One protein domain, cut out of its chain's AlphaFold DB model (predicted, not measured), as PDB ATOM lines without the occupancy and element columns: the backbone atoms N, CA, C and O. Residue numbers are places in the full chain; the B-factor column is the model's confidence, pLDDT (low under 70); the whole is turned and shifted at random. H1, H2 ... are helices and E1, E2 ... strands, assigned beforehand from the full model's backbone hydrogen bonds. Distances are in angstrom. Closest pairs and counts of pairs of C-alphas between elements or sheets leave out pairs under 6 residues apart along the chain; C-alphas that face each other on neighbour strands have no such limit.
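This is residues 52 to 127 of the 224 residues of an uncharacterized protein of Macrostomum lignano (UniProt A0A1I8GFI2). Little of this domain is regular: two strand hairpins, E1 with E2 and E3 with E4, lie beside each other, and two short helices, H1 and H2, sit near each other away from them. The 76 printed residues run H1, E1, E2, H2, E3, E4, with 29 in named elements; the class is mixed, both sheets antiparallel. It is compact, radius of gyration of the C-alphas 11.9 A, spanning 31 by 28 by 21 A.

E1, residues 77 to 83, and E2, residues 86 to 91, form an antiparallel hairpin; N 79 and O 89, 2.8 A apart, are within hydrogen-bond range. E3, residues 115 to 117, and E4, residues 124 to 126, form another; N 117 and O 124 are 2.9 A apart. The closest C-alphas of E1 and E3, Cys 79 and Cys 116, are 5.6 A apart. H1, residues 58 to 61, and H2, residues 103 to 108, are close but not clearly touching, closest C-alphas Leu 60 and Tyr 103, 5.7 A. Every O i to N i+4 pair is within range in H2; H1 is too short for one.

E1 measures 16.9 A, E2 14.1 A. H1 begins at C-alpha 58 (-21.972, -29.630, -4.504); E4 ends at C-alpha 126 (-3.588, -27.839, 1.466).

The printed part has no cut. Links H1 to E1 and E2 to H2 are long. Residues 94 to 99 are among those under pLDDT 70.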
ATOM      1  N   TYR A  52     -14.157 -31.522 -11.329       84.50
ATOM      2  CA  TYR A  52     -14.612 -32.394 -10.258       84.50
ATOM      3  C   TYR A  52     -15.073 -31.574  -9.046       84.50
ATOM      4  O   TYR A  52     -14.308 -30.813  -8.450       84.50
ATOM      5  N   VAL A  53     -16.332 -31.779  -8.651       82.81
ATOM      6  CA  VAL A  53     -16.922 -31.211  -7.435       82.81
ATOM      7  C   VAL A  53     -17.387 -32.352  -6.545       82.81
ATOM      8  O   VAL A  53     -18.231 -33.158  -6.949       82.81
ATOM      9  N   SER A  54     -16.844 -32.412  -5.330       80.88
ATOM     10  CA  SER A  54     -17.238 -33.404  -4.330       80.88
ATOM     11  C   SER A  54     -18.731 -33.315  -4.011       80.88
ATOM     12  O   SER A  54     -19.329 -32.237  -4.042       80.88
ATOM     13  N   LYS A  55     -19.357 -34.457  -3.707       81.62
ATOM     14  CA  LYS A  55     -20.807 -34.538  -3.455       81.62
ATOM     15  C   LYS A  55     -21.246 -33.663  -2.280       81.62
ATOM     16  O   LYS A  55     -22.321 -33.078  -2.361       81.62
ATOM     17  N   GLU A  56     -20.405 -33.553  -1.257       79.62
ATOM     18  CA  GLU A  56     -20.676 -32.762  -0.049       79.62
ATOM     19  C   GLU A  56     -20.567 -31.251  -0.314       79.62
ATOM     20  O   GLU A  56     -21.391 -30.468   0.151       79.62
ATOM     21  N   LEU A  57     -19.631 -30.830  -1.173       78.88
ATOM     22  CA  LEU A  57     -19.484 -29.424  -1.574       78.88
ATOM     23  C   LEU A  57     -20.458 -28.983  -2.662       78.88
ATOM     24  O   LEU A  57     -20.727 -27.789  -2.805       78.88
ATOM     25  N   ARG A  58     -21.008 -29.921  -3.437       82.12
ATOM     26  CA  ARG A  58     -21.972 -29.630  -4.504       82.12
ATOM     27  C   ARG A  58     -23.122 -28.716  -4.038       82.12
ATOM     28  O   ARG A  58     -23.325 -27.719  -4.716       82.12
ATOM     29  N   PRO A  59     -23.844 -28.951  -2.924       82.88
ATOM     30  CA  PRO A  59     -24.897 -28.030  -2.463       82.88
ATOM     31  C   PRO A  59     -24.380 -26.662  -1.978       82.88
ATOM     32  O   PRO A  59     -25.132 -25.681  -1.954       82.88
ATOM     33  N   LEU A  60     -23.108 -26.581  -1.578       80.12
ATOM     34  CA  LEU A  60     -22.487 -25.344  -1.105       80.12
ATOM     35  C   LEU A  60     -22.019 -24.457  -2.258       80.12
ATOM     36  O   LEU A  60     -22.097 -23.242  -2.133       80.12
ATOM     37  N   VAL A  61     -21.575 -25.051  -3.370       80.50
ATOM     38  CA  VAL A  61     -20.958 -24.343  -4.506       80.50
ATOM     39  C   VAL A  61     -21.898 -24.247  -5.714       80.50
ATOM     40  O   VAL A  61     -21.887 -23.250  -6.438       80.50
ATOM     41  N   LEU A  62     -22.751 -25.252  -5.927       83.12
ATOM     42  CA  LEU A  62     -23.614 -25.377  -7.102       83.12
ATOM     43  C   LEU A  62     -25.106 -25.270  -6.750       83.12
ATOM     44  O   LEU A  62     -25.588 -25.820  -5.762       83.12
ATOM     45  N   SER A  63     -25.862 -24.597  -7.618       82.69
ATOM     46  CA  SER A  63     -27.321 -24.680  -7.702       82.69
ATOM     47  C   SER A  63     -27.681 -25.471  -8.964       82.69
ATOM     48  O   SER A  63     -27.726 -24.928 -10.068       82.69
ATOM     49  N   GLY A  64     -27.868 -26.786  -8.822       82.12
ATOM     50  CA  GLY A  64     -27.982 -27.692  -9.970       82.12
ATOM     51  C   GLY A  64     -26.634 -27.868 -10.677       82.12
ATOM     52  O   GLY A  64     -25.671 -28.288 -10.041       82.12
ATOM     53  N   ASP A  65     -26.573 -27.519 -11.966       76.56
ATOM     54  CA  ASP A  65     -25.361 -27.591 -12.803       76.56
ATOM     55  C   ASP A  65     -24.723 -26.207 -13.029       76.56
ATOM     56  O   ASP A  65     -24.043 -25.966 -14.022       76.56
ATOM     57  N   ARG A  66     -24.994 -25.233 -12.158       79.56
ATOM     58  CA  ARG A  66     -24.408 -23.889 -12.254       79.56
ATOM     59  C   ARG A  66     -23.864 -23.453 -10.912       79.56
ATOM     60  O   ARG A  66     -24.408 -23.842  -9.879       79.56
ATOM     61  N   LEU A  67     -22.825 -22.620 -10.936       78.69
ATOM     62  CA  LEU A  67     -22.339 -21.940  -9.739       78.69
ATOM     63  C   LEU A  67     -23.500 -21.169  -9.099       78.69
ATOM     64  O   LEU A  67     -24.308 -20.555  -9.808       78.69
ATOM     65  N   ARG A  68     -23.633 -21.245  -7.772       81.88
ATOM     66  CA  ARG A  68     -24.681 -20.481  -7.091       81.88
ATOM     67  C   ARG A  68     -24.451 -18.985  -7.301       81.88
ATOM     68  O   ARG A  68     -23.322 -18.517  -7.297       81.88
ATOM     69  N   SER A  69     -25.537 -18.228  -7.432       79.44
ATOM     70  CA  SER A  69     -25.480 -16.784  -7.697       79.44
ATOM     71  C   SER A  69     -24.842 -15.960  -6.575       79.44
ATOM     72  O   SER A  69     -24.474 -14.813  -6.801       79.44
ATOM     73  N   ASP A  70     -24.769 -16.508  -5.361       80.31
ATOM     74  CA  ASP A  70     -24.123 -15.893  -4.201       80.31
ATOM     75  C   ASP A  70     -22.609 -16.148  -4.129       80.31
ATOM     76  O   ASP A  70     -21.960 -15.629  -3.225       80.31
ATOM     77  N   ILE A  71     -22.043 -16.914  -5.068       75.06
ATOM     78  CA  ILE A  71     -20.615 -17.240  -5.136       75.06
ATOM     79  C   ILE A  71     -20.078 -16.761  -6.482       75.06
ATOM     80  O   ILE A  71     -20.639 -17.073  -7.531       75.06
ATOM     81  N   THR A  72     -18.976 -16.013  -6.472       77.12
ATOM     82  CA  THR A  72     -18.292 -15.633  -7.714       77.12
ATOM     83  C   THR A  72     -17.232 -16.669  -8.082       77.12
ATOM     84  O   THR A  72     -16.682 -17.338  -7.209       77.12
ATOM     85  N   ALA A  73     -16.892 -16.798  -9.368       68.06
ATOM     86  CA  ALA A  73     -15.815 -17.700  -9.792       68.06
ATOM     87  C   ALA A  73     -14.485 -17.368  -9.082       68.06
ATOM     88  O   ALA A  73     -13.761 -18.263  -8.651       68.06
ATOM     89  N   SER A  74     -14.227 -16.079  -8.825       67.56
ATOM     90  CA  SER A  74     -13.058 -15.635  -8.066       67.56
ATOM     91  C   SER A  74     -13.044 -16.082  -6.604       67.56
ATOM     92  O   SER A  74     -11.989 -16.055  -5.967       67.56
ATOM     93  N   ASP A  75     -14.181 -16.497  -6.051       71.25
ATOM     94  CA  ASP A  75     -14.263 -16.980  -4.675       71.25
ATOM     95  C   ASP A  75     -13.845 -18.442  -4.543       71.25
ATOM     96  O   ASP A  75     -13.440 -18.840  -3.453       71.25
ATOM     97  N   VAL A  76     -13.847 -19.201  -5.641       75.88
ATOM     98  CA  VAL A  76     -13.551 -20.636  -5.662       75.88
ATOM     99  C   VAL A  76     -12.097 -20.885  -6.053       75.88
ATOM    100  O   VAL A  76     -11.580 -20.300  -7.008       75.88
ATOM    101  N   ALA A  77     -11.433 -21.768  -5.310       79.94
ATOM    102  CA  ALA A  77     -10.108 -22.266  -5.659       79.94
ATOM    103  C   ALA A  77     -10.232 -23.499  -6.560       79.94
ATOM    104  O   ALA A  77     -10.884 -24.478  -6.186       79.94
ATOM    105  N   LEU A  78      -9.600 -23.442  -7.733       82.12
ATOM    106  CA  LEU A  78      -9.630 -24.511  -8.726       82.12
ATOM    107  C   LEU A  78      -8.222 -25.059  -8.949       82.12
ATOM    108  O   LEU A  78      -7.366 -24.352  -9.478       82.12
ATOM    109  N   CYS A  79      -7.991 -26.309  -8.558       82.75
ATOM    110  CA  CYS A  79      -6.724 -27.010  -8.734       82.75
ATOM    111  C   CYS A  79      -6.748 -27.903  -9.974       82.75
ATOM    112  O   CYS A  79      -7.810 -28.336 -10.421       82.75
ATOM    113  N   PHE A  80      -5.570 -28.216 -10.503       81.62
ATOM    114  CA  PHE A  80      -5.403 -29.158 -11.607       81.62
ATOM    115  C   PHE A  80      -5.401 -30.592 -11.090       81.62
ATOM    116  O   PHE A  80      -4.737 -30.902 -10.108       81.62
ATOM    117  N   ALA A  81      -6.166 -31.463 -11.739       71.00
ATOM    118  CA  ALA A  81      -6.237 -32.874 -11.403       71.00
ATOM    119  C   ALA A  81      -5.539 -33.698 -12.485       71.00
ATOM    120  O   ALA A  81      -5.994 -33.719 -13.625       71.00
ATOM    121  N   GLY A  82      -4.577 -34.537 -12.102       65.38
ATOM    122  CA  GLY A  82      -4.180 -35.703 -12.900       65.38
ATOM    123  C   GLY A  82      -5.213 -36.845 -12.849       65.38
ATOM    124  O   GLY A  82      -4.846 -38.021 -12.843       65.38
ATOM    125  N   ARG A  83      -6.518 -36.548 -12.708       61.12
ATOM    126  CA  ARG A  83      -7.556 -37.534 -12.339       61.12
ATOM    127  C   ARG A  83      -8.486 -37.892 -13.494       61.12
ATOM    128  O   ARG A  83      -9.691 -37.635 -13.462       61.12
ATOM    129  N   GLY A  84      -7.952 -38.640 -14.454       69.38
ATOM    130  CA  GLY A  84      -8.742 -39.435 -15.398       69.38
ATOM    131  C   GLY A  84      -9.713 -38.624 -16.265       69.38
ATOM    132  O   GLY A  84      -9.345 -38.205 -17.351       69.38
ATOM    133  N   LYS A  85     -10.978 -38.489 -15.832       71.75
ATOM    134  CA  LYS A  85     -12.056 -37.820 -16.592       71.75
ATOM    135  C   LYS A  85     -12.112 -36.300 -16.366       71.75
ATOM    136  O   LYS A  85     -12.748 -35.610 -17.156       71.75
ATOM    137  N   TYR A  86     -11.514 -35.805 -15.287       74.50
ATOM    138  CA  TYR A  86     -11.546 -34.392 -14.918       74.50
ATOM    139  C   TYR A  86     -10.127 -33.843 -14.918       74.50
ATOM    140  O   TYR A  86      -9.245 -34.445 -14.307       74.50
ATOM    141  N   ASP A  87      -9.947 -32.690 -15.554       77.25
ATOM    142  CA  ASP A  87      -8.656 -31.996 -15.616       77.25
ATOM    143  C   ASP A  87      -8.450 -31.091 -14.393       77.25
ATOM    144  O   ASP A  87      -7.361 -30.569 -14.154       77.25
ATOM    145  N   GLN A  88      -9.516 -30.856 -13.619       83.81
ATOM    146  CA  GLN A  88      -9.545 -29.898 -12.520       83.81
ATOM    147  C   GLN A  88     -10.434 -30.373 -11.365       83.81
ATOM    148  O   GLN A  88     -11.381 -31.138 -11.563       83.81
ATOM    149  N   PHE A  89     -10.161 -29.893 -10.155       84.94
ATOM    150  CA  PHE A  89     -10.977 -30.123  -8.962       84.94
ATOM    151  C   PHE A  89     -11.050 -28.878  -8.074       84.94
ATOM    152  O   PHE A  89     -10.179 -28.012  -8.117       84.94
ATOM    153  N   ILE A  90     -12.099 -28.789  -7.258       84.94
ATOM    154  CA  ILE A  90     -12.308 -27.672  -6.325       84.94
ATOM    155  C   ILE A  90     -11.762 -28.021  -4.938       84.94
ATOM    156  O   ILE A  90     -11.972 -29.138  -4.463       84.94
ATOM    157  N   CYS A  91     -11.126 -27.049  -4.277       83.50
ATOM    158  CA  CYS A  91     -10.785 -27.141  -2.855       83.50
ATOM    159  C   CYS A  91     -11.783 -26.393  -1.947       83.50
ATOM    160  O   CYS A  91     -12.276 -25.326  -2.330       83.50
ATOM    161  N   PRO A  92     -12.037 -26.886  -0.717       81.75
ATOM    162  CA  PRO A  92     -11.590 -28.181  -0.188       81.75
ATOM    163  C   PRO A  92     -12.254 -29.353  -0.919       81.75
ATOM    164  O   PRO A  92     -13.311 -29.186  -1.514       81.75
ATOM    165  N   GLU A  93     -11.610 -30.521  -0.921       73.88
ATOM    166  CA  GLU A  93     -12.124 -31.709  -1.622       73.88
ATOM    167  C   GLU A  93     -13.100 -32.524  -0.749       73.88
ATOM    168  O   GLU A  93     -14.078 -33.094  -1.235       73.88
ATOM    169  N   GLU A  94     -12.849 -32.545   0.557       69.00
ATOM    170  CA  GLU A  94     -13.683 -33.186   1.571       69.00
ATOM    171  C   GLU A  94     -14.187 -32.125   2.546       69.00
ATOM    172  O   GLU A  94     -13.496 -31.139   2.817       69.00
ATOM    173  N   ASP A  95     -15.408 -32.314   3.040       64.38
ATOM    174  CA  ASP A  95     -16.066 -31.350   3.913       64.38
ATOM    175  C   ASP A  95     -15.331 -31.291   5.259       64.38
ATOM    176  O   ASP A  95     -15.323 -32.254   6.031       64.38
ATOM    177  N   VAL A  96     -14.676 -30.162   5.532       60.88
ATOM    178  CA  VAL A  96     -14.109 -29.874   6.850       60.88
ATOM    179  C   VAL A  96     -15.234 -29.231   7.651       60.88
ATOM    180  O   VAL A  96     -15.556 -28.066   7.456       60.88
ATOM    181  N   ASP A  97     -15.857 -30.040   8.506       57.31
ATOM    182  CA  ASP A  97     -17.052 -29.740   9.299       57.31
ATOM    183  C   ASP A  97     -18.334 -29.503   8.479       57.31
ATOM    184  O   ASP A  97     -18.656 -28.392   8.062       57.31
ATOM    185  N   SER A  98     -19.168 -30.550   8.406       55.78
ATOM    186  CA  SER A  98     -20.510 -30.609   7.784       55.78
ATOM    187  C   SER A  98     -21.540 -29.577   8.288       55.78
ATOM    188  O   SER A  98     -22.727 -29.664   7.979       55.78
ATOM    189  N   ASN A  99     -21.126 -28.648   9.148       66.06
ATOM    190  CA  ASN A  99     -21.954 -27.592   9.721       66.06
ATOM    191  C   ASN A  99     -21.757 -26.237   9.022       66.06
ATOM    192  O   ASN A  99     -22.424 -25.266   9.400       66.06
ATOM    193  N   ALA A 100     -20.862 -26.144   8.034       72.62
ATOM    194  CA  ALA A 100     -20.698 -24.933   7.241       72.62
ATOM    195  C   ALA A 100     -21.983 -24.626   6.455       72.62
ATOM    196  O   ALA A 100     -22.520 -25.466   5.733       72.62
ATOM    197  N   LYS A 101     -22.511 -23.407   6.610       76.94
ATOM    198  CA  LYS A 101     -23.757 -22.983   5.946       76.94
ATOM    199  C   LYS A 101     -23.501 -22.381   4.568       76.94
ATOM    200  O   LYS A 101     -24.423 -22.285   3.756       76.94
ATOM    201  N   SER A 102     -22.268 -21.954   4.318       76.62
ATOM    202  CA  SER A 102     -21.827 -21.338   3.076       76.62
ATOM    203  C   SER A 102     -20.386 -21.726   2.748       76.62
ATOM    204  O   SER A 102     -19.608 -22.097   3.627       76.62
ATOM    205  N   TYR A 103     -20.006 -21.581   1.479       77.56
ATOM    206  CA  TYR A 103     -18.621 -21.784   1.049       77.56
ATOM    207  C   TYR A 103     -17.644 -20.786   1.710       77.56
ATOM    208  O   TYR A 103     -16.493 -21.123   1.978       77.56
ATOM    209  N   TYR A 104     -18.103 -19.579   2.065       76.56
ATOM    210  CA  TYR A 104     -17.293 -18.611   2.815       76.56
ATOM    211  C   TYR A 104     -17.005 -19.054   4.251       76.56
ATOM    212  O   TYR A 104     -15.918 -18.783   4.759       76.56
ATOM    213  N   ASP A 105     -17.938 -19.763   4.892       76.94
ATOM    214  CA  ASP A 105     -17.707 -20.309   6.232       76.94
ATOM    215  C   ASP A 105     -16.573 -21.345   6.198       76.94
ATOM    216  O   ASP A 105     -15.690 -21.301   7.056       76.94
ATOM    217  N   LEU A 106     -16.520 -22.185   5.153       78.25
ATOM    218  CA  LEU A 106     -15.404 -23.110   4.911       78.25
ATOM    219  C   LEU A 106     -14.078 -22.362   4.698       78.25
ATOM    220  O   LEU A 106     -13.062 -22.709   5.294       78.25
ATOM    221  N   LEU A 107     -14.082 -21.297   3.889       75.12
ATOM    222  CA  LEU A 107     -12.895 -20.465   3.632       75.12
ATOM    223  C   LEU A 107     -12.366 -19.749   4.881       75.12
ATOM    224  O   LEU A 107     -11.173 -19.450   4.965       75.12
ATOM    225  N   SER A 108     -13.248 -19.433   5.828       74.12
ATOM    226  CA  SER A 108     -12.892 -18.708   7.049       74.12
ATOM    227  C   SER A 108     -12.152 -19.570   8.074       74.12
ATOM    228  O   SER A 108     -11.453 -19.035   8.939       74.12
ATOM    229  N   ASN A 109     -12.278 -20.895   7.976       75.56
ATOM    230  CA  ASN A 109     -11.671 -21.820   8.915       75.56
ATOM    231  C   ASN A 109     -10.208 -22.104   8.527       75.56
ATOM    232  O   ASN A 109      -9.914 -22.590   7.435       75.56
ATOM    233  N   ALA A 110      -9.286 -21.796   9.445       69.19
ATOM    234  CA  ALA A 110      -7.842 -21.875   9.225       69.19
ATOM    235  C   ALA A 110      -7.345 -23.293   8.891       69.19
ATOM    236  O   ALA A 110      -6.369 -23.435   8.150       69.19
ATOM    237  N   ASP A 111      -8.045 -24.315   9.387       76.81
ATOM    238  CA  ASP A 111      -7.694 -25.723   9.180       76.81
ATOM    239  C   ASP A 111      -8.282 -26.294   7.882       76.81
ATOM    240  O   ASP A 111      -7.984 -27.426   7.491       76.81
ATOM    241  N   THR A 112      -9.093 -25.510   7.165       80.56
ATOM    242  CA  THR A 112      -9.705 -25.968   5.918       80.56
ATOM    243  C   THR A 112      -8.700 -25.904   4.782       80.56
ATOM    244  O   THR A 112      -8.070 -24.876   4.506       80.56
ATOM    245  N   LYS A 113      -8.572 -27.029   4.080       84.06
ATOM    246  CA  LYS A 113      -7.664 -27.196   2.949       84.06
ATOM    247  C   LYS A 113      -8.214 -26.514   1.696       84.06
ATOM    248  O   LYS A 113      -8.743 -27.164   0.808       84.06
ATOM    249  N   THR A 114      -8.153 -25.191   1.657       78.88
ATOM    250  CA  THR A 114      -8.742 -24.346   0.599       78.88
ATOM    251  C   THR A 114      -7.747 -23.925  -0.479       78.88
ATOM    252  O   THR A 114      -8.138 -23.281  -1.449       78.88
ATOM    253  N   TYR A 115      -6.470 -24.274  -0.324       79.69
ATOM    254  CA  TYR A 115      -5.398 -23.885  -1.234       79.69
ATOM    255  C   TYR A 115      -4.949 -25.078  -2.065       79.69
ATOM    256  O   TYR A 115      -5.058 -26.221  -1.631       79.69
ATOM    257  N   CYS A 116      -4.401 -24.802  -3.240       82.75
ATOM    258  CA  CYS A 116      -3.826 -25.814  -4.110       82.75
ATOM    259  C   CYS A 116      -2.308 -25.843  -3.916       82.75
ATOM    260  O   CYS A 116      -1.624 -24.847  -4.170       82.75
ATOM    261  N   CYS A 117      -1.787 -26.980  -3.473       82.12
ATOM    262  CA  CYS A 117      -0.357 -27.240  -3.338       82.12
ATOM    263  C   CYS A 117       0.059 -28.379  -4.272       82.12
ATOM    264  O   CYS A 117      -0.778 -29.188  -4.651       82.12
ATOM    265  N   GLY A 118       1.347 -28.463  -4.611       76.88
ATOM    266  CA  GLY A 118       1.884 -29.489  -5.514       76.88
ATOM    267  C   GLY A 118       2.081 -29.004  -6.955       76.88
ATOM    268  O   GLY A 118       1.769 -27.860  -7.291       76.88
ATOM    269  N   GLU A 119       2.652 -29.874  -7.784       72.81
ATOM    270  CA  GLU A 119       2.902 -29.637  -9.215       72.81
ATOM    271  C   GLU A 119       1.637 -29.902 -10.050       72.81
ATOM    272  O   GLU A 119       0.708 -30.521  -9.548       72.81
ATOM    273  N   GLU A 120       1.564 -29.419 -11.300       64.44
ATOM    274  CA  GLU A 120       0.331 -29.400 -12.126       64.44
ATOM    275  C   GLU A 120      -0.448 -30.729 -12.159       64.44
ATOM    276  O   GLU A 120      -1.666 -30.709 -12.010       64.44
ATOM    277  N   ASP A 121       0.226 -31.875 -12.256       67.06
ATOM    278  CA  ASP A 121      -0.440 -33.187 -12.320       67.06
ATOM    279  C   ASP A 121      -0.604 -33.872 -10.948       67.06
ATOM    280  O   ASP A 121      -1.318 -34.870 -10.818       67.06
ATOM    281  N   GLU A 122       0.019 -33.317  -9.907       75.12
ATOM    282  CA  GLU A 122       0.053 -33.854  -8.542       75.12
ATOM    283  C   GLU A 122      -0.510 -32.855  -7.518       75.12
ATOM    284  O   GLU A 122      -0.143 -32.882  -6.338       75.12
ATOM    285  N   GLN A 123      -1.401 -31.949  -7.944       81.75
ATOM    286  CA  GLN A 123      -1.968 -30.974  -7.017       81.75
ATOM    287  C   GLN A 123      -2.867 -31.648  -5.983       81.75
ATOM    288  O   GLN A 123      -3.618 -32.586  -6.261       81.75
ATOM    289  N   TYR A 124      -2.824 -31.110  -4.772       83.38
ATOM    290  CA  TYR A 124      -3.634 -31.524  -3.640       83.38
ATOM    291  C   TYR A 124      -4.130 -30.302  -2.865       83.38
ATOM    292  O   TYR A 124      -3.494 -29.243  -2.855       83.38
ATOM    293  N   CYS A 125      -5.267 -30.452  -2.182       85.25
ATOM    294  CA  CYS A 125      -5.759 -29.420  -1.280       85.25
ATOM    295  C   CYS A 125      -4.877 -29.336  -0.027       85.25
ATOM    296  O   CYS A 125      -4.677 -30.334   0.670       85.25
ATOM    297  N   CYS A 126      -4.413 -28.137   0.302       82.56
ATOM    298  CA  CYS A 126      -3.588 -27.839   1.466       82.56
ATOM    299  C   CYS A 126      -4.162 -26.673   2.275       82.56
ATOM    300  O   CYS A 126      -4.988 -25.885   1.798       82.56
ATOM    301  N   THR A 127      -3.739 -26.579   3.532       85.06
ATOM    302  CA  THR A 127      -4.121 -25.470   4.415       85.06
ATOM    303  C   THR A 127      -3.362 -24.195   4.055       85.06
ATOM    304  O   THR A 127      -2.316 -24.222   3.402       85.06
TER     305      THR A 127